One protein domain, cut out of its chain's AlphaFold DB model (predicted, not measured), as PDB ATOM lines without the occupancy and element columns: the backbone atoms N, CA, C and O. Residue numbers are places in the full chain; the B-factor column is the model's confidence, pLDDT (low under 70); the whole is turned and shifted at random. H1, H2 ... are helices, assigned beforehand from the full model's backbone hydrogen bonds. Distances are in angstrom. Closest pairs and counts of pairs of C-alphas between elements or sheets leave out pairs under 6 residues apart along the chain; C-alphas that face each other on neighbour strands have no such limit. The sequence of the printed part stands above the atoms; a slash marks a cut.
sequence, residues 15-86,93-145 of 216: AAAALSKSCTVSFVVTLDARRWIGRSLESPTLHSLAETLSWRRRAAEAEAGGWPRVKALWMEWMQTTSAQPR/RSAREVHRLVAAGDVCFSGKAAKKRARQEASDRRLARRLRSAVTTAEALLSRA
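What this domain is: This is residues 15 to 86 and 93 to 145 of the 216 residues of the protein "Gsp-2 protein" of Symbiodinium sp. KB8 (UniProt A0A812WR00). One very long helix, H5, has the helical hairpin of H3 and H4 packed on its first part through H4, and its residues 114 to 145 stick out as an arm. Residues 15 to 23, with H1, stick out at the other end. The printed part has 125 residues, with helices H1 to H5 in chain order and no named strand: all helix, extended, radius of gyration of the C-alphas 25.6 A, spans 98 by 36 by 20 A.

How they stand to each other: H5, residues 95 to 145, touches H4, residues 67 to 83, with residues 95 to 109 alone, at a shallow tilt of 12 degrees, opposite ways; the closest C-alphas, of Val 98 and Met 78, are 6.6 A apart. H3, residues 49 to 64, touches H4 at the C-alphas of Ala 62 and Arg 69, the closest, 4.8 A apart. H1, residues 15 to 20, touches no helix. H2, residues 34 to 37, touches H5.

Where its parts are: H5 runs 74.7 A, from C-alpha 95 at (-13.627, -23.688, 0.429) to C-alpha 145 at (-85.302, -4.403, -8.223).

The domain as a whole: Residues 87 to 92 are not printed, a gap of 12.4 A between C-alphas 86 and 93. Residues 15 to 24, 81 to 86 and 93 are under pLDDT 70.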
ATOM      1  N   ALA A  15       5.021 -32.245 -40.186       54.00
ATOM      2  CA  ALA A  15       4.044 -31.173 -39.998       54.00
ATOM      3  C   ALA A  15       2.750 -31.681 -39.337       54.00
ATOM      4  O   ALA A  15       2.245 -31.042 -38.414       54.00
ATOM      5  N   ALA A  16       2.249 -32.860 -39.727       53.78
ATOM      6  CA  ALA A  16       1.110 -33.508 -39.072       53.78
ATOM      7  C   ALA A  16       1.438 -33.917 -37.625       53.78
ATOM      8  O   ALA A  16       0.618 -33.720 -36.729       53.78
ATOM      9  N   ALA A  17       2.657 -34.393 -37.357       54.47
ATOM     10  CA  ALA A  17       3.140 -34.672 -36.008       54.47
ATOM     11  C   ALA A  17       3.286 -33.385 -35.177       54.47
ATOM     12  O   ALA A  17       2.936 -33.387 -33.999       54.47
ATOM     13  N   ALA A  18       3.736 -32.275 -35.769       52.53
ATOM     14  CA  ALA A  18       3.816 -30.972 -35.102       52.53
ATOM     15  C   ALA A  18       2.428 -30.363 -34.800       52.53
ATOM     16  O   ALA A  18       2.222 -29.793 -33.725       52.53
ATOM     17  N   LEU A  19       1.451 -30.554 -35.692       51.94
ATOM     18  CA  LEU A  19       0.049 -30.169 -35.479       51.94
ATOM     19  C   LEU A  19      -0.640 -31.064 -34.433       51.94
ATOM     20  O   LEU A  19      -1.354 -30.564 -33.565       51.94
ATOM     21  N   SER A  20      -0.366 -32.373 -34.446       52.16
ATOM     22  CA  SER A  20      -0.892 -33.323 -33.450       52.16
ATOM     23  C   SER A  20      -0.340 -33.086 -32.038       52.16
ATOM     24  O   SER A  20      -0.997 -33.415 -31.055       52.16
ATOM     25  N   LYS A  21       0.844 -32.467 -31.925       54.44
ATOM     26  CA  LYS A  21       1.488 -32.133 -30.647       54.44
ATOM     27  C   LYS A  21       0.982 -30.831 -30.013       54.44
ATOM     28  O   LYS A  21       1.340 -30.570 -28.868       54.44
ATOM     29  N   SER A  22       0.181 -30.017 -30.709       56.03
ATOM     30  CA  SER A  22      -0.125 -28.643 -30.263       56.03
ATOM     31  C   SER A  22      -1.609 -28.266 -30.187       56.03
ATOM     32  O   SER A  22      -1.923 -27.205 -29.652       56.03
ATOM     33  N   CYS A  23      -2.541 -29.114 -30.632       54.00
ATOM     34  CA  CYS A  23      -3.973 -28.802 -30.562       54.00
ATOM     35  C   CYS A  23      -4.660 -29.516 -29.385       54.00
ATOM     36  O   CYS A  23      -5.313 -30.546 -29.546       54.00
ATOM     37  N   THR A  24      -4.521 -28.973 -28.173       68.12
ATOM     38  CA  THR A  24      -5.335 -29.415 -27.030       68.12
ATOM     39  C   THR A  24      -6.727 -28.796 -27.128       68.12
ATOM     40  O   THR A  24      -6.921 -27.625 -26.796       68.12
ATOM     41  N   VAL A  25      -7.710 -29.576 -27.580       79.44
ATOM     42  CA  VAL A  25      -9.118 -29.159 -27.558       79.44
ATOM     43  C   VAL A  25      -9.588 -29.081 -26.106       79.44
ATOM     44  O   VAL A  25      -9.314 -29.964 -25.292       79.44
ATOM     45  N   SER A  26     -10.282 -27.997 -25.768       85.25
ATOM     46  CA  SER A  26     -10.847 -27.785 -24.441       85.25
ATOM     47  C   SER A  26     -12.337 -27.487 -24.529       85.25
ATOM     48  O   SER A  26     -12.819 -26.913 -25.506       85.25
ATOM     49  N   PHE A  27     -13.073 -27.917 -23.513       85.62
ATOM     50  CA  PHE A  27     -14.525 -27.858 -23.460       85.62
ATOM     51  C   PHE A  27     -14.977 -27.178 -22.171       85.62
ATOM     52  O   PHE A  27     -14.348 -27.318 -21.124       85.62
ATOM     53  N   VAL A  28     -16.102 -26.471 -22.238       89.50
ATOM     54  CA  VAL A  28     -16.790 -25.903 -21.074       89.50
ATOM     55  C   VAL A  28     -18.272 -26.226 -21.204       89.50
ATOM     56  O   VAL A  28     -18.865 -26.074 -22.272       89.50
ATOM     57  N   VAL A  29     -18.875 -26.690 -20.115       93.25
ATOM     58  CA  VAL A  29     -20.311 -26.931 -20.009       93.25
ATOM     59  C   VAL A  29     -20.947 -25.742 -19.306       93.25
ATOM     60  O   VAL A  29     -20.551 -25.361 -18.206       93.25
ATOM     61  N   THR A  30     -21.967 -25.165 -19.932       93.38
ATOM     62  CA  THR A  30     -22.760 -24.088 -19.340       93.38
ATOM     63  C   THR A  30     -24.057 -24.649 -18.772       93.38
ATOM     64  O   THR A  30     -24.761 -25.398 -19.446       93.38
ATOM     65  N   LEU A  31     -24.383 -24.250 -17.547       93.44
ATOM     66  CA  LEU A  31     -25.636 -24.535 -16.860       93.44
ATOM     67  C   LEU A  31     -26.487 -23.261 -16.824       93.44
ATOM     68  O   LEU A  31     -26.044 -22.209 -16.335       93.44
ATOM     69  N   ASP A  32     -27.721 -23.330 -17.322       93.69
ATOM     70  CA  ASP A  32     -28.635 -22.190 -17.312       93.69
ATOM     71  C   ASP A  32     -29.337 -22.029 -15.957       93.69
ATOM     72  O   ASP A  32     -30.402 -22.583 -15.688       93.69
ATOM     73  N   ALA A  33     -28.757 -21.189 -15.098       93.88
ATOM     74  CA  ALA A  33     -29.344 -20.846 -13.809       93.88
ATOM     75  C   ALA A  33     -30.150 -19.528 -13.818       93.88
ATOM     76  O   ALA A  33     -30.554 -19.026 -12.755       93.88
ATOM     77  N   ARG A  34     -30.432 -18.937 -14.991       93.75
ATOM     78  CA  ARG A  34     -31.044 -17.596 -15.094       93.75
ATOM     79  C   ARG A  34     -32.419 -17.529 -14.444       93.75
ATOM     80  O   ARG A  34     -32.747 -16.533 -13.784       93.75
ATOM     81  N   ARG A  35     -33.198 -18.604 -14.552       91.44
ATOM     82  CA  ARG A  35     -34.521 -18.720 -13.924       91.44
ATOM     83  C   ARG A  35     -34.474 -18.527 -12.405       91.44
ATOM     84  O   ARG A  35     -35.367 -17.883 -11.858       91.44
ATOM     85  N   TRP A  36     -33.425 -19.009 -11.738       92.62
ATOM     86  CA  TRP A  36     -33.316 -18.977 -10.274       92.62
ATOM     87  C   TRP A  36     -32.477 -17.813  -9.761       92.62
ATOM     88  O   TRP A  36     -32.923 -17.098  -8.869       92.62
ATOM     89  N   ILE A  37     -31.311 -17.565 -10.360       92.00
ATOM     90  CA  ILE A  37     -30.354 -16.558  -9.870       92.00
ATOM     91  C   ILE A  37     -30.036 -15.458 -10.886       92.00
ATOM     92  O   ILE A  37     -29.390 -14.478 -10.545       92.00
ATOM     93  N   GLY A  38     -30.534 -15.558 -12.122       89.94
ATOM     94  CA  GLY A  38     -30.386 -14.500 -13.135       89.94
ATOM     95  C   GLY A  38     -29.086 -14.529 -13.933       89.94
ATOM     96  O   GLY A  38     -28.870 -13.620 -14.723       89.94
ATOM     97  N   ARG A  39     -28.263 -15.568 -13.775       90.44
ATOM     98  CA  ARG A  39     -27.024 -15.768 -14.536       90.44
ATOM     99  C   ARG A  39     -26.856 -17.225 -14.955       90.44
ATOM    100  O   ARG A  39     -27.466 -18.102 -14.349       90.44
ATOM    101  N   SER A  40     -26.025 -17.451 -15.964       93.69
ATOM    102  CA  SER A  40     -25.532 -18.780 -16.334       93.69
ATOM    103  C   SER A  40     -24.299 -19.125 -15.491       93.69
ATOM    104  O   SER A  40     -23.640 -18.225 -14.964       93.69
ATOM    105  N   LEU A  41     -24.029 -20.415 -15.314       92.06
ATOM    106  CA  LEU A  41     -22.893 -20.932 -14.551       92.06
ATOM    107  C   LEU A  41     -22.050 -21.813 -15.467       92.06
ATOM    108  O   LEU A  41     -22.595 -22.505 -16.318       92.06
ATOM    109  N   GLU A  42     -20.737 -21.795 -15.293       91.12
ATOM    110  CA  GLU A  42     -19.806 -22.520 -16.159       91.12
ATOM    111  C   GLU A  42     -19.057 -23.587 -15.371       91.12
ATOM    112  O   GLU A  42     -18.732 -23.401 -14.191       91.12
ATOM    113  N   SER A  43     -18.815 -24.714 -16.033       89.81
ATOM    114  CA  SER A  43     -17.952 -25.771 -15.530       89.81
ATOM    115  C   SER A  43     -16.483 -25.339 -15.570       89.81
ATOM    116  O   SER A  43     -16.124 -24.400 -16.282       89.81
ATOM    117  N   PRO A  44     -15.590 -26.063 -14.875       87.00
ATOM    118  CA  PRO A  44     -14.172 -26.028 -15.178       87.00
ATOM    119  C   PRO A  44     -13.939 -26.406 -16.642       87.00
ATOM    120  O   PRO A  44     -14.761 -27.089 -17.265       87.00
ATOM    121  N   THR A  45     -12.792 -25.988 -17.162       85.75
ATOM    122  CA  THR A  45     -12.308 -26.425 -18.465       85.75
ATOM    123  C   THR A  45     -12.013 -27.922 -18.428       85.75
ATOM    124  O   THR A  45     -11.292 -28.400 -17.554       85.75
ATOM    125  N   LEU A  46     -12.590 -28.656 -19.373       84.44
ATOM    126  CA  LEU A  46     -12.430 -30.096 -19.542       84.44
ATOM    127  C   LEU A  46     -11.615 -30.372 -20.805       84.44
ATOM    128  O   LEU A  46     -11.706 -29.633 -21.784       84.44
ATOM    129  N   HIS A  47     -10.857 -31.464 -20.804       85.25
ATOM    130  CA  HIS A  47     -10.040 -31.883 -21.954       85.25
ATOM    131  C   HIS A  47     -10.494 -33.221 -22.550       85.25
ATOM    132  O   HIS A  47      -9.964 -33.669 -23.560       85.25
ATOM    133  N   SER A  48     -11.508 -33.847 -21.947       85.56
ATOM    134  CA  SER A  48     -12.118 -35.081 -22.428       85.56
ATOM    135  C   SER A  48     -13.543 -34.829 -22.915       85.56
ATOM    136  O   SER A  48     -14.391 -34.285 -22.197       85.56
ATOM    137  N   LEU A  49     -13.836 -35.276 -24.139       86.75
ATOM    138  CA  LEU A  49     -15.190 -35.230 -24.689       86.75
ATOM    139  C   LEU A  49     -16.156 -36.097 -23.865       86.75
ATOM    140  O   LEU A  49     -17.288 -35.689 -23.614       86.75
ATOM    141  N   ALA A  50     -15.708 -37.265 -23.396       90.00
ATOM    142  CA  ALA A  50     -16.526 -38.161 -22.579       90.00
ATOM    143  C   ALA A  50     -16.912 -37.515 -21.237       90.00
ATOM    144  O   ALA A  50     -18.075 -37.582 -20.826       90.00
ATOM    145  N   GLU A  51     -15.968 -36.821 -20.590       88.31
ATOM    146  CA  GLU A  51     -16.249 -36.040 -19.380       88.31
ATOM    147  C   GLU A  51     -17.233 -34.912 -19.672       88.31
ATOM    148  O   GLU A  51     -18.218 -34.754 -18.955       88.31
ATOM    149  N   THR A  52     -17.032 -34.187 -20.771       89.88
ATOM    150  CA  THR A  52     -17.918 -33.093 -21.189       89.88
ATOM    151  C   THR A  52     -19.356 -33.573 -21.381       89.88
ATOM    152  O   THR A  52     -20.295 -32.951 -20.882       89.88
ATOM    153  N   LEU A  53     -19.554 -34.712 -22.051       93.38
ATOM    154  CA  LEU A  53     -20.882 -35.303 -22.244       93.38
ATOM    155  C   LEU A  53     -21.499 -35.793 -20.927       93.38
ATOM    156  O   LEU A  53     -22.708 -35.655 -20.723       93.38
ATOM    157  N   SER A  54     -20.690 -36.338 -20.016       94.38
ATOM    158  CA  SER A  54     -21.133 -36.698 -18.664       94.38
ATOM    159  C   SER A  54     -21.615 -35.466 -17.888       94.38
ATOM    160  O   SER A  54     -22.745 -35.433 -17.399       94.38
ATOM    161  N   TRP A  55     -20.812 -34.404 -17.867       94.00
ATOM    162  CA  TRP A  55     -21.136 -33.145 -17.198       94.00
ATOM    163  C   TRP A  55     -22.365 -32.465 -17.800       94.00
ATOM    164  O   TRP A  55     -23.208 -31.962 -17.060       94.00
ATOM    165  N   ARG A  56     -22.519 -32.515 -19.126       95.44
ATOM    166  CA  ARG A  56     -23.705 -31.999 -19.820       95.44
ATOM    167  C   ARG A  56     -24.982 -32.734 -19.409       95.44
ATOM    168  O   ARG A  56     -25.991 -32.078 -19.163       95.44
ATOM    169  N   ARG A  57     -24.950 -34.069 -19.300       96.44
ATOM    170  CA  ARG A  57     -26.102 -34.854 -18.815       96.44
ATOM    171  C   ARG A  57     -26.478 -34.459 -17.389       96.44
ATOM    172  O   ARG A  57     -27.632 -34.130 -17.130       96.44
ATOM    173  N   ARG A  58     -25.486 -34.368 -16.501       96.06
ATOM    174  CA  ARG A  58     -25.693 -33.939 -15.110       96.06
ATOM    175  C   ARG A  58     -26.236 -32.513 -15.006       96.06
ATOM    176  O   ARG A  58     -27.089 -32.254 -14.162       96.06
ATOM    177  N   ALA A  59     -25.786 -31.596 -15.864       95.19
ATOM    178  CA  ALA A  59     -26.312 -30.233 -15.923       95.19
ATOM    179  C   ALA A  59     -27.800 -30.219 -16.307       95.19
ATOM    180  O   ALA A  59     -28.596 -29.587 -15.616       95.19
ATOM    181  N   ALA A  60     -28.190 -30.989 -17.327       95.62
ATOM    182  CA  ALA A  60     -29.592 -31.115 -17.730       95.62
ATOM    183  C   ALA A  60     -30.469 -31.710 -16.609       95.62
ATOM    184  O   ALA A  60     -31.551 -31.196 -16.314       95.62
ATOM    185  N   GLU A  61     -29.990 -32.752 -15.923       96.50
ATOM    186  CA  GLU A  61     -30.683 -33.347 -14.772       96.50
ATOM    187  C   GLU A  61     -30.820 -32.365 -13.598       96.50
ATOM    188  O   GLU A  61     -31.856 -32.313 -12.926       96.50
ATOM    189  N   ALA A  62     -29.782 -31.568 -13.343       96.06
ATOM    190  CA  ALA A  62     -29.805 -30.553 -12.300       96.06
ATOM    191  C   ALA A  62     -30.809 -29.438 -12.623       96.06
ATOM    192  O   ALA A  62     -31.576 -29.036 -11.746       96.06
ATOM    193  N   GLU A  63     -30.857 -28.979 -13.874       94.75
ATOM    194  CA  GLU A  63     -31.818 -27.972 -14.331       94.75
ATOM    195  C   GLU A  63     -33.273 -28.446 -14.198       94.75
ATOM    196  O   GLU A  63     -34.141 -27.671 -13.770       94.75
ATOM    197  N   ALA A  64     -33.534 -29.721 -14.501       95.31
ATOM    198  CA  ALA A  64     -34.836 -30.347 -14.289       95.31
ATOM    199  C   ALA A  64     -35.194 -30.442 -12.794       95.31
ATOM    200  O   ALA A  64     -36.336 -30.195 -12.410       95.31
ATOM    201  N   GLY A  65     -34.211 -30.734 -11.936       94.44
ATOM    202  CA  GLY A  65     -34.390 -30.841 -10.485       94.44
ATOM    203  C   GLY A  65     -34.431 -29.515  -9.716       94.44
ATOM    204  O   GLY A  65     -34.610 -29.520  -8.497       94.44
ATOM    205  N   GLY A  66     -34.278 -28.377 -10.392       94.75
ATOM    206  CA  GLY A  66     -34.418 -27.059  -9.780       94.75
ATOM    207  C   GLY A  66     -33.168 -26.528  -9.075       94.75
ATOM    208  O   GLY A  66     -32.105 -27.147  -9.055       94.75
ATOM    209  N   TRP A  67     -33.316 -25.349  -8.451       94.62
ATOM    210  CA  TRP A  67     -32.209 -24.636  -7.798       94.62
ATOM    211  C   TRP A  67     -31.376 -25.492  -6.826       94.62
ATOM    212  O   TRP A  67     -30.155 -25.392  -6.899       94.62
ATOM    213  N   PRO A  68     -31.949 -26.364  -5.969       95.19
ATOM    214  CA  PRO A  68     -31.144 -27.174  -5.053       95.19
ATOM    215  C   PRO A  68     -30.148 -28.099  -5.764       95.19
ATOM    216  O   PRO A  68     -28.995 -28.191  -5.343       95.19
ATOM    217  N   ARG A  69     -30.558 -28.742  -6.867       96.19
ATOM    218  CA  ARG A  69     -29.669 -29.620  -7.642       96.19
ATOM    219  C   ARG A  69     -28.644 -28.826  -8.441       96.19
ATOM    220  O   ARG A  69     -27.472 -29.190  -8.452       96.19
ATOM    221  N   VAL A  70     -29.063 -27.707  -9.034       95.94
ATOM    222  CA  VAL A  70     -28.156 -26.766  -9.709       95.94
ATOM    223  C   VAL A  70     -27.074 -26.264  -8.757       95.94
ATOM    224  O   VAL A  70     -25.894 -26.263  -9.099       95.94
ATOM    225  N   LYS A  71     -27.462 -25.874  -7.543       94.88
ATOM    226  CA  LYS A  71     -26.550 -25.425  -6.491       94.88
ATOM    227  C   LYS A  71     -25.547 -26.511  -6.110       94.88
ATOM    228  O   LYS A  71     -24.363 -26.206  -5.997       94.88
ATOM    229  N   ALA A  72     -26.011 -27.743  -5.900       95.19
ATOM    230  CA  ALA A  72     -25.141 -28.862  -5.546       95.19
ATOM    231  C   ALA A  72     -24.098 -29.118  -6.643       95.19
ATOM    232  O   ALA A  72     -22.904 -29.160  -6.355       95.19
ATOM    233  N   LEU A  73     -24.539 -29.174  -7.903       95.31
ATOM    234  CA  LEU A  73     -23.652 -29.374  -9.045       95.31
ATOM    235  C   LEU A  73     -22.663 -28.210  -9.216       95.31
ATOM    236  O   LEU A  73     -21.479 -28.430  -9.435       95.31
ATOM    237  N   TRP A  74     -23.112 -26.966  -9.055       93.62
ATOM    238  CA  TRP A  74     -22.231 -25.800  -9.140       93.62
ATOM    239  C   TRP A  74     -21.178 -25.770  -8.024       93.62
ATOM    240  O   TRP A  74     -20.026 -25.396  -8.259       93.62
ATOM    241  N   MET A  75     -21.556 -26.171  -6.808       92.19
ATOM    242  CA  MET A  75     -20.616 -26.309  -5.698       92.19
ATOM    243  C   MET A  75     -19.555 -27.364  -6.013       92.19
ATOM    244  O   MET A  75     -18.368 -27.090  -5.837       92.19
ATOM    245  N   GLU A  76     -19.975 -28.519  -6.530       91.62
ATOM    246  CA  GLU A  76     -19.067 -29.571  -6.978       91.62
ATOM    247  C   GLU A  76     -18.105 -29.044  -8.043       91.62
ATOM    248  O   GLU A  76     -16.900 -29.178  -7.868       91.62
ATOM    249  N   TRP A  77     -18.606 -28.349  -9.070       90.88
ATOM    250  CA  TRP A  77     -17.792 -27.770 -10.145       90.88
ATOM    251  C   TRP A  77     -16.668 -26.881  -9.610       90.88
ATOM    252  O   TRP A  77     -15.504 -27.054  -9.975       90.88
ATOM    253  N   MET A  78     -17.004 -25.964  -8.697       86.88
ATOM    254  CA  MET A  78     -16.028 -25.066  -8.075       86.88
ATOM    255  C   MET A  78     -15.014 -25.809  -7.192       86.88
ATOM    256  O   MET A  78     -13.858 -25.394  -7.100       86.88
ATOM    257  N   GLN A  79     -15.425 -26.905  -6.550       84.94
ATOM    258  CA  GLN A  79     -14.536 -27.748  -5.749       84.94
ATOM    259  C   GLN A  79     -13.609 -28.594  -6.632       84.94
ATOM    260  O   GLN A  79     -12.422 -28.707  -6.321       84.94
ATOM    261  N   THR A  80     -14.085 -29.103  -7.772       81.50
ATOM    262  CA  THR A  80     -13.241 -29.825  -8.741       81.50
ATOM    263  C   THR A  80     -12.142 -28.916  -9.285       81.50
ATOM    264  O   THR A  80     -10.991 -29.331  -9.408       81.50
ATOM    265  N   THR A  81     -12.463 -27.635  -9.528       63.34
ATOM    266  CA  THR A  81     -11.467 -26.640  -9.958       63.34
ATOM    267  C   THR A  81     -10.404 -26.378  -8.904       63.34
ATOM    268  O   THR A  81      -9.343 -25.913  -9.277       63.34
ATOM    269  N   SER A  82     -10.657 -26.646  -7.618       55.59
ATOM    270  CA  SER A  82      -9.697 -26.464  -6.518       55.59
ATOM    271  C   SER A  82      -8.734 -27.653  -6.387       55.59
ATOM    272  O   SER A  82      -7.566 -27.479  -6.035       55.59
ATOM    273  N   ALA A  83      -9.164 -28.859  -6.764       54.06
ATOM    274  CA  ALA A  83      -8.375 -30.084  -6.632       54.06
ATOM    275  C   ALA A  83      -7.302 -30.291  -7.723       54.06
ATOM    276  O   ALA A  83      -6.416 -31.122  -7.539       54.06
ATOM    277  N   GLN A  84      -7.342 -29.539  -8.828       58.78
ATOM    278  CA  GLN A  84      -6.387 -29.690  -9.931       58.78
ATOM    279  C   GLN A  84      -4.926 -29.325  -9.557       58.78
ATOM    280  O   GLN A  84      -4.694 -28.524  -8.646       58.78
ATOM    281  N   PRO A  85      -3.920 -29.909 -10.241       52.72
ATOM    282  CA  PRO A  85      -2.507 -29.613 -10.007       52.72
ATOM    283  C   PRO A  85      -2.157 -28.143 -10.292       52.72
ATOM    284  O   PRO A  85      -2.700 -27.530 -11.212       52.72
ATOM    285  N   ARG A  86      -1.185 -27.592  -9.544       55.03
ATOM    286  CA  ARG A  86      -0.752 -26.176  -9.614       55.03
ATOM    287  C   ARG A  86      -0.424 -25.675 -11.026       55.03
ATOM    288  O   ARG A  86      -0.597 -24.492 -11.285       55.03
ATOM    289  N   ARG A  93      -9.728 -21.378  -5.577       67.50
ATOM    290  CA  ARG A  93     -10.794 -20.880  -4.702       67.50
ATOM    291  C   ARG A  93     -10.753 -21.648  -3.390       67.50
ATOM    292  O   ARG A  93     -10.780 -22.883  -3.372       67.50
ATOM    293  N   SER A  94     -10.677 -20.916  -2.283       76.81
ATOM    294  CA  SER A  94     -10.769 -21.523  -0.954       76.81
ATOM    295  C   SER A  94     -12.172 -22.102  -0.744       76.81
ATOM    296  O   SER A  94     -13.149 -21.573  -1.275       76.81
ATOM    297  N   ALA A  95     -12.308 -23.145   0.082       78.94
ATOM    298  CA  ALA A  95     -13.627 -23.688   0.429       78.94
ATOM    299  C   ALA A  95     -14.567 -22.584   0.956       78.94
ATOM    300  O   ALA A  95     -15.740 -22.513   0.591       78.94
ATOM    301  N   ARG A  96     -14.020 -21.643   1.738       82.94
ATOM    302  CA  ARG A  96     -14.745 -20.474   2.255       82.94
ATOM    303  C   ARG A  96     -15.298 -19.584   1.140       82.94
ATOM    304  O   ARG A  96     -16.423 -19.102   1.250       82.94
ATOM    305  N   GLU A  97     -14.531 -19.356   0.082       84.38
ATOM    306  CA  GLU A  97     -14.966 -18.573  -1.076       84.38
ATOM    307  C   GLU A  97     -16.086 -19.279  -1.847       84.38
ATOM    308  O   GLU A  97     -17.097 -18.653  -2.168       84.38
ATOM    309  N   VAL A  98     -15.962 -20.594  -2.054       85.06
ATOM    310  CA  VAL A  98     -17.008 -21.417  -2.681       85.06
ATOM    311  C   VAL A  98     -18.323 -21.297  -1.908       85.06
ATOM    312  O   VAL A  98     -19.360 -20.975  -2.492       85.06
ATOM    313  N   HIS A  99     -18.286 -21.466  -0.583       87.88
ATOM    314  CA  HIS A  99     -19.477 -21.325   0.258       87.88
ATOM    315  C   HIS A  99     -20.079 -19.914   0.207       87.88
ATOM    316  O   HIS A  99     -21.302 -19.787   0.143       87.88
ATOM    317  N   ARG A 100     -19.257 -18.856   0.176       89.25
ATOM    318  CA  ARG A 100     -19.741 -17.469   0.032       89.25
ATOM    319  C   ARG A 100     -20.461 -17.247  -1.297       89.25
ATOM    320  O   ARG A 100     -21.533 -16.647  -1.312       89.25
ATOM    321  N   LEU A 101     -19.904 -17.741  -2.402       88.19
ATOM    322  CA  LEU A 101     -20.513 -17.609  -3.729       88.19
ATOM    323  C   LEU A 101     -21.849 -18.350  -3.819       88.19
ATOM    324  O   LEU A 101     -22.815 -17.826  -4.381       88.19
ATOM    325  N   VAL A 102     -21.913 -19.546  -3.234       90.31
ATOM    326  CA  VAL A 102     -23.150 -20.326  -3.153       90.31
ATOM    327  C   VAL A 102     -24.193 -19.620  -2.284       90.31
ATOM    328  O   VAL A 102     -25.338 -19.486  -2.715       90.31
ATOM    329  N   ALA A 103     -23.800 -19.097  -1.119       91.00
ATOM    330  CA  ALA A 103     -24.690 -18.338  -0.240       91.00
ATOM    331  C   ALA A 103     -25.245 -17.082  -0.929       91.00
ATOM    332  O   ALA A 103     -26.440 -16.803  -0.841       91.00
ATOM    333  N   ALA A 104     -24.418 -16.361  -1.693       90.44
ATOM    334  CA  ALA A 104     -24.887 -15.246  -2.515       90.44
ATOM    335  C   ALA A 104     -25.930 -15.700  -3.557       90.44
ATOM    336  O   ALA A 104     -26.931 -15.018  -3.774       90.44
ATOM    337  N   GLY A 105     -25.740 -16.880  -4.159       89.50
ATOM    338  CA  GLY A 105     -26.732 -17.501  -5.040       89.50
ATOM    339  C   GLY A 105     -28.067 -17.778  -4.339       89.50
ATOM    340  O   GLY A 105     -29.121 -17.466  -4.893       89.50
ATOM    341  N   ASP A 106     -28.038 -18.288  -3.106       93.38
ATOM    342  CA  ASP A 106     -29.251 -18.528  -2.313       93.38
ATOM    343  C   ASP A 106     -29.998 -17.235  -1.973       93.38
ATOM    344  O   ASP A 106     -31.228 -17.202  -2.040       93.38
ATOM    345  N   VAL A 107     -29.275 -16.154  -1.670       93.06
ATOM    346  CA  VAL A 107     -29.870 -14.823  -1.460       93.06
ATOM    347  C   VAL A 107     -30.547 -14.319  -2.738       93.06
ATOM    348  O   VAL A 107     -31.669 -13.812  -2.695       93.06
ATOM    349  N   CYS A 108     -29.919 -14.494  -3.905       91.50
ATOM    350  CA  CYS A 108     -30.550 -14.142  -5.179       91.50
ATOM    351  C   CYS A 108     -31.818 -14.969  -5.440       91.50
ATOM    352  O   CYS A 108     -32.842 -14.413  -5.854       91.50
ATOM    353  N   PHE A 109     -31.761 -16.278  -5.188       93.00
ATOM    354  CA  PHE A 109     -32.898 -17.176  -5.364       93.00
ATOM    355  C   PHE A 109     -34.064 -16.810  -4.437       93.00
ATOM    356  O   PHE A 109     -35.194 -16.648  -4.910       93.00
ATOM    357  N   SER A 110     -33.797 -16.605  -3.145       91.69
ATOM    358  CA  SER A 110     -34.816 -16.205  -2.168       91.69
ATOM    359  C   SER A 110     -35.412 -14.838  -2.508       91.69
ATOM    360  O   SER A 110     -36.635 -14.683  -2.503       91.69
ATOM    361  N   GLY A 111     -34.585 -13.879  -2.935       90.25
ATOM    362  CA  GLY A 111     -35.032 -12.570  -3.402       90.25
ATOM    363  C   GLY A 111     -35.948 -12.649  -4.628       90.25
ATOM    364  O   GLY A 111     -36.979 -11.971  -4.681       90.25
ATOM    365  N   LYS A 112     -35.637 -13.503  -5.615       90.06
ATOM    366  CA  LYS A 112     -36.528 -13.731  -6.769       90.06
ATOM    367  C   LYS A 112     -37.831 -14.418  -6.365       90.06
ATOM    368  O   LYS A 112     -38.894 -14.009  -6.839       90.06
ATOM    369  N   ALA A 113     -37.764 -15.426  -5.499       89.69
ATOM    370  CA  ALA A 113     -38.946 -16.117  -4.995       89.69
ATOM    371  C   ALA A 113     -39.871 -15.153  -4.233       89.69
ATOM    372  O   ALA A 113     -41.075 -15.128  -4.495       89.69
ATOM    373  N   ALA A 114     -39.310 -14.297  -3.375       90.56
ATOM    374  CA  ALA A 114     -40.042 -13.257  -2.657       90.56
ATOM    375  C   ALA A 114     -40.698 -12.254  -3.617       90.56
ATOM    376  O   ALA A 114     -41.896 -11.997  -3.510       90.56
ATOM    377  N   LYS A 115     -39.966 -11.758  -4.625       91.06
ATOM    378  CA  LYS A 115     -40.530 -10.869  -5.659       91.06
ATOM    379  C   LYS A 115     -41.679 -11.525  -6.428       91.06
ATOM    380  O   LYS A 115     -42.677 -10.863  -6.710       91.06
ATOM    381  N   LYS A 116     -41.562 -12.813  -6.770       90.00
ATOM    382  CA  LYS A 116     -42.634 -13.561  -7.444       90.00
ATOM    383  C   LYS A 116     -43.871 -13.678  -6.549       90.00
ATOM    384  O   LYS A 116     -44.968 -13.395  -7.021       90.00
ATOM    385  N   ARG A 117     -43.692 -14.027  -5.270       91.50
ATOM    386  CA  ARG A 117     -44.784 -14.097  -4.283       91.50
ATOM    387  C   ARG A 117     -45.469 -12.744  -4.095       91.50
ATOM    388  O   ARG A 117     -46.682 -12.680  -4.211       91.50
ATOM    389  N   ALA A 118     -44.707 -11.665  -3.930       93.31
ATOM    390  CA  ALA A 118     -45.258 -10.318  -3.773       93.31
ATOM    391  C   ALA A 118     -46.078  -9.865  -4.997       93.31
ATOM    392  O   ALA A 118     -47.126  -9.239  -4.853       93.31
ATOM    393  N   ARG A 119     -45.635 -10.203  -6.218       93.69
ATOM    394  CA  ARG A 119     -46.407  -9.937  -7.446       93.69
ATOM    395  C   ARG A 119     -47.705 -10.737  -7.493       93.69
ATOM    396  O   ARG A 119     -48.732 -10.176  -7.871       93.69
ATOM    397  N   GLN A 120     -47.652 -12.013  -7.113       93.94
ATOM    398  CA  GLN A 120     -48.836 -12.864  -7.051       93.94
ATOM    399  C   GLN A 120     -49.835 -12.320  -6.030       93.94
ATOM    400  O   GLN A 120     -50.975 -12.049  -6.377       93.94
ATOM    401  N   GLU A 121     -49.372 -12.017  -4.820       94.31
ATOM    402  CA  GLU A 121     -50.205 -11.454  -3.763       94.31
ATOM    403  C   GLU A 121     -50.828 -10.110  -4.175       94.31
ATOM    404  O   GLU A 121     -52.007  -9.859  -3.931       94.31
ATOM    405  N   ALA A 122     -50.078  -9.243  -4.861       93.38
ATOM    406  CA  ALA A 122     -50.621  -8.000  -5.401       93.38
ATOM    407  C   ALA A 122     -51.712  -8.247  -6.461       93.38
ATOM    408  O   ALA A 122     -52.700  -7.509  -6.504       93.38
ATOM    409  N   SER A 123     -51.549  -9.270  -7.306       94.94
ATOM    410  CA  SER A 123     -52.562  -9.690  -8.281       94.94
ATOM    411  C   SER A 123     -53.813 -10.233  -7.586       94.94
ATOM    412  O   SER A 123     -54.924  -9.786  -7.879       94.94
ATOM    413  N   ASP A 124     -53.639 -11.109  -6.601       95.25
ATOM    414  CA  ASP A 124     -54.733 -11.727  -5.849       95.25
ATOM    415  C   ASP A 124     -55.519 -10.674  -5.060       95.25
ATOM    416  O   ASP A 124     -56.751 -10.657  -5.082       95.25
ATOM    417  N   ARG A 125     -54.830  -9.697  -4.455       94.88
ATOM    418  CA  ARG A 125     -55.467  -8.544  -3.796       94.88
ATOM    419  C   ARG A 125     -56.309  -7.711  -4.768       94.88
ATOM    420  O   ARG A 125     -57.380  -7.228  -4.386       94.88
ATOM    421  N   ARG A 126     -55.852  -7.523  -6.013       96.06
ATOM    422  CA  ARG A 126     -56.623  -6.816  -7.054       96.06
ATOM    423  C   ARG A 126     -57.858  -7.613  -7.461       96.06
ATOM    424  O   ARG A 126     -58.934  -7.024  -7.560       96.06
ATOM    425  N   LEU A 127     -57.719  -8.922  -7.655       95.19
ATOM    426  CA  LEU A 127     -58.838  -9.807  -7.975       95.19
ATOM    427  C   LEU A 127     -59.880  -9.807  -6.850       95.19
ATOM    428  O   LEU A 127     -61.052  -9.546  -7.106       95.19
ATOM    429  N   ALA A 128     -59.449  -9.972  -5.599       95.75
ATOM    430  CA  ALA A 128     -60.330  -9.942  -4.434       95.75
ATOM    431  C   ALA A 128     -61.094  -8.612  -4.312       95.75
ATOM    432  O   ALA A 128     -62.274  -8.598  -3.967       95.75
ATOM    433  N   ARG A 129     -60.448  -7.479  -4.630       95.62
ATOM    434  CA  ARG A 129     -61.123  -6.173  -4.667       95.62
ATOM    435  C   ARG A 129     -62.211  -6.126  -5.739       95.62
ATOM    436  O   ARG A 129     -63.308  -5.671  -5.440       95.62
ATOM    437  N   ARG A 130     -61.926  -6.614  -6.952       95.75
ATOM    438  CA  ARG A 130     -62.908  -6.666  -8.051       95.75
ATOM    439  C   ARG A 130     -64.114  -7.527  -7.692       95.75
ATOM    440  O   ARG A 130     -65.238  -7.094  -7.915       95.75
ATOM    441  N   LEU A 131     -63.878  -8.697  -7.098       95.81
ATOM    442  CA  LEU A 131     -64.950  -9.592  -6.661       95.81
ATOM    443  C   LEU A 131     -65.842  -8.923  -5.612       95.81
ATOM    444  O   LEU A 131     -67.056  -8.916  -5.777       95.81
ATOM    445  N   ARG A 132     -65.257  -8.272  -4.597       94.88
ATOM    446  CA  ARG A 132     -66.038  -7.517  -3.601       94.88
ATOM    447  C   ARG A 132     -66.888  -6.419  -4.239       94.88
ATOM    448  O   ARG A 132     -68.072  -6.336  -3.945       94.88
ATOM    449  N   SER A 133     -66.315  -5.620  -5.141       95.25
ATOM    450  CA  SER A 133     -67.064  -4.564  -5.838       95.25
ATOM    451  C   SER A 133     -68.196  -5.112  -6.715       95.25
ATOM    452  O   SER A 133     -69.255  -4.491  -6.811       95.25
ATOM    453  N   ALA A 134     -67.999  -6.268  -7.353       94.62
ATOM    454  CA  ALA A 134     -69.039  -6.922  -8.142       94.62
ATOM    455  C   ALA A 134     -70.198  -7.399  -7.256       94.62
ATOM    456  O   ALA A 134     -71.351  -7.125  -7.580       94.62
ATOM    457  N   VAL A 135     -69.892  -8.026  -6.114       95.69
ATOM    458  CA  VAL A 135     -70.899  -8.466  -5.133       95.69
ATOM    459  C   VAL A 135     -71.715  -7.281  -4.626       95.69
ATOM    460  O   VAL A 135     -72.935  -7.297  -4.754       95.69
ATOM    461  N   THR A 136     -71.066  -6.204  -4.171       94.31
ATOM    462  CA  THR A 136     -71.786  -5.012  -3.686       94.31
ATOM    463  C   THR A 136     -72.657  -4.374  -4.771       94.31
ATOM    464  O   THR A 136     -73.733  -3.853  -4.494       94.31
ATOM    465  N   THR A 137     -72.208  -4.412  -6.031       93.38
ATOM    466  CA  THR A 137     -72.998  -3.893  -7.159       93.38
ATOM    467  C   THR A 137     -74.216  -4.777  -7.422       93.38
ATOM    468  O   THR A 137     -75.311  -4.257  -7.628       93.38
ATOM    469  N   ALA A 138     -74.052  -6.100  -7.383       92.25
ATOM    470  CA  ALA A 138     -75.151  -7.046  -7.535       92.25
ATOM    471  C   ALA A 138     -76.189  -6.892  -6.411       92.25
ATOM    472  O   ALA A 138     -77.381  -6.800  -6.695       92.25
ATOM    473  N   GLU A 139     -75.747  -6.764  -5.157       92.00
ATOM    474  CA  GLU A 139     -76.619  -6.495  -4.005       92.00
ATOM    475  C   GLU A 139     -77.407  -5.187  -4.171       92.00
ATOM    476  O   GLU A 139     -78.616  -5.149  -3.928       92.00
ATOM    477  N   ALA A 140     -76.760  -4.118  -4.649       88.94
ATOM    478  CA  ALA A 140     -77.428  -2.846  -4.915       88.94
ATOM    479  C   ALA A 140     -78.467  -2.951  -6.048       88.94
ATOM    480  O   ALA A 140     -79.540  -2.347  -5.964       88.94
ATOM    481  N   LEU A 141     -78.176  -3.718  -7.103       91.25
ATOM    482  CA  LEU A 141     -79.120  -3.967  -8.197       91.25
ATOM    483  C   LEU A 141     -80.327  -4.788  -7.730       91.25
ATOM    484  O   LEU A 141     -81.458  -4.417  -8.046       91.25
ATOM    485  N   LEU A 142     -80.106  -5.838  -6.936       89.38
ATOM    486  CA  LEU A 142     -81.179  -6.637  -6.337       89.38
ATOM    487  C   LEU A 142     -82.055  -5.787  -5.413       89.38
ATOM    488  O   LEU A 142     -83.279  -5.811  -5.529       89.38
ATOM    489  N   SER A 143     -81.437  -4.962  -4.567       85.81
ATOM    490  CA  SER A 143     -82.158  -4.051  -3.671       85.81
ATOM    491  C   SER A 143     -83.021  -3.053  -4.450       85.81
ATOM    492  O   SER A 143     -84.161  -2.806  -4.075       85.81
ATOM    493  N   ARG A 144     -82.527  -2.518  -5.579       80.62
ATOM    494  CA  ARG A 144     -83.311  -1.632  -6.463       80.62
ATOM    495  C   ARG A 144     -84.453  -2.350  -7.177       80.62
ATOM    496  O   ARG A 144     -85.493  -1.736  -7.386       80.62
ATOM    497  N   ALA A 145     -84.266  -3.609  -7.567       78.12
ATOM    498  CA  ALA A 145     -85.302  -4.403  -8.223       78.12
ATOM    499  C   ALA A 145     -86.447  -4.782  -7.265       78.12
ATOM    500  O   ALA A 145     -87.591  -4.893  -7.695       78.12
TER     501      ALA A 145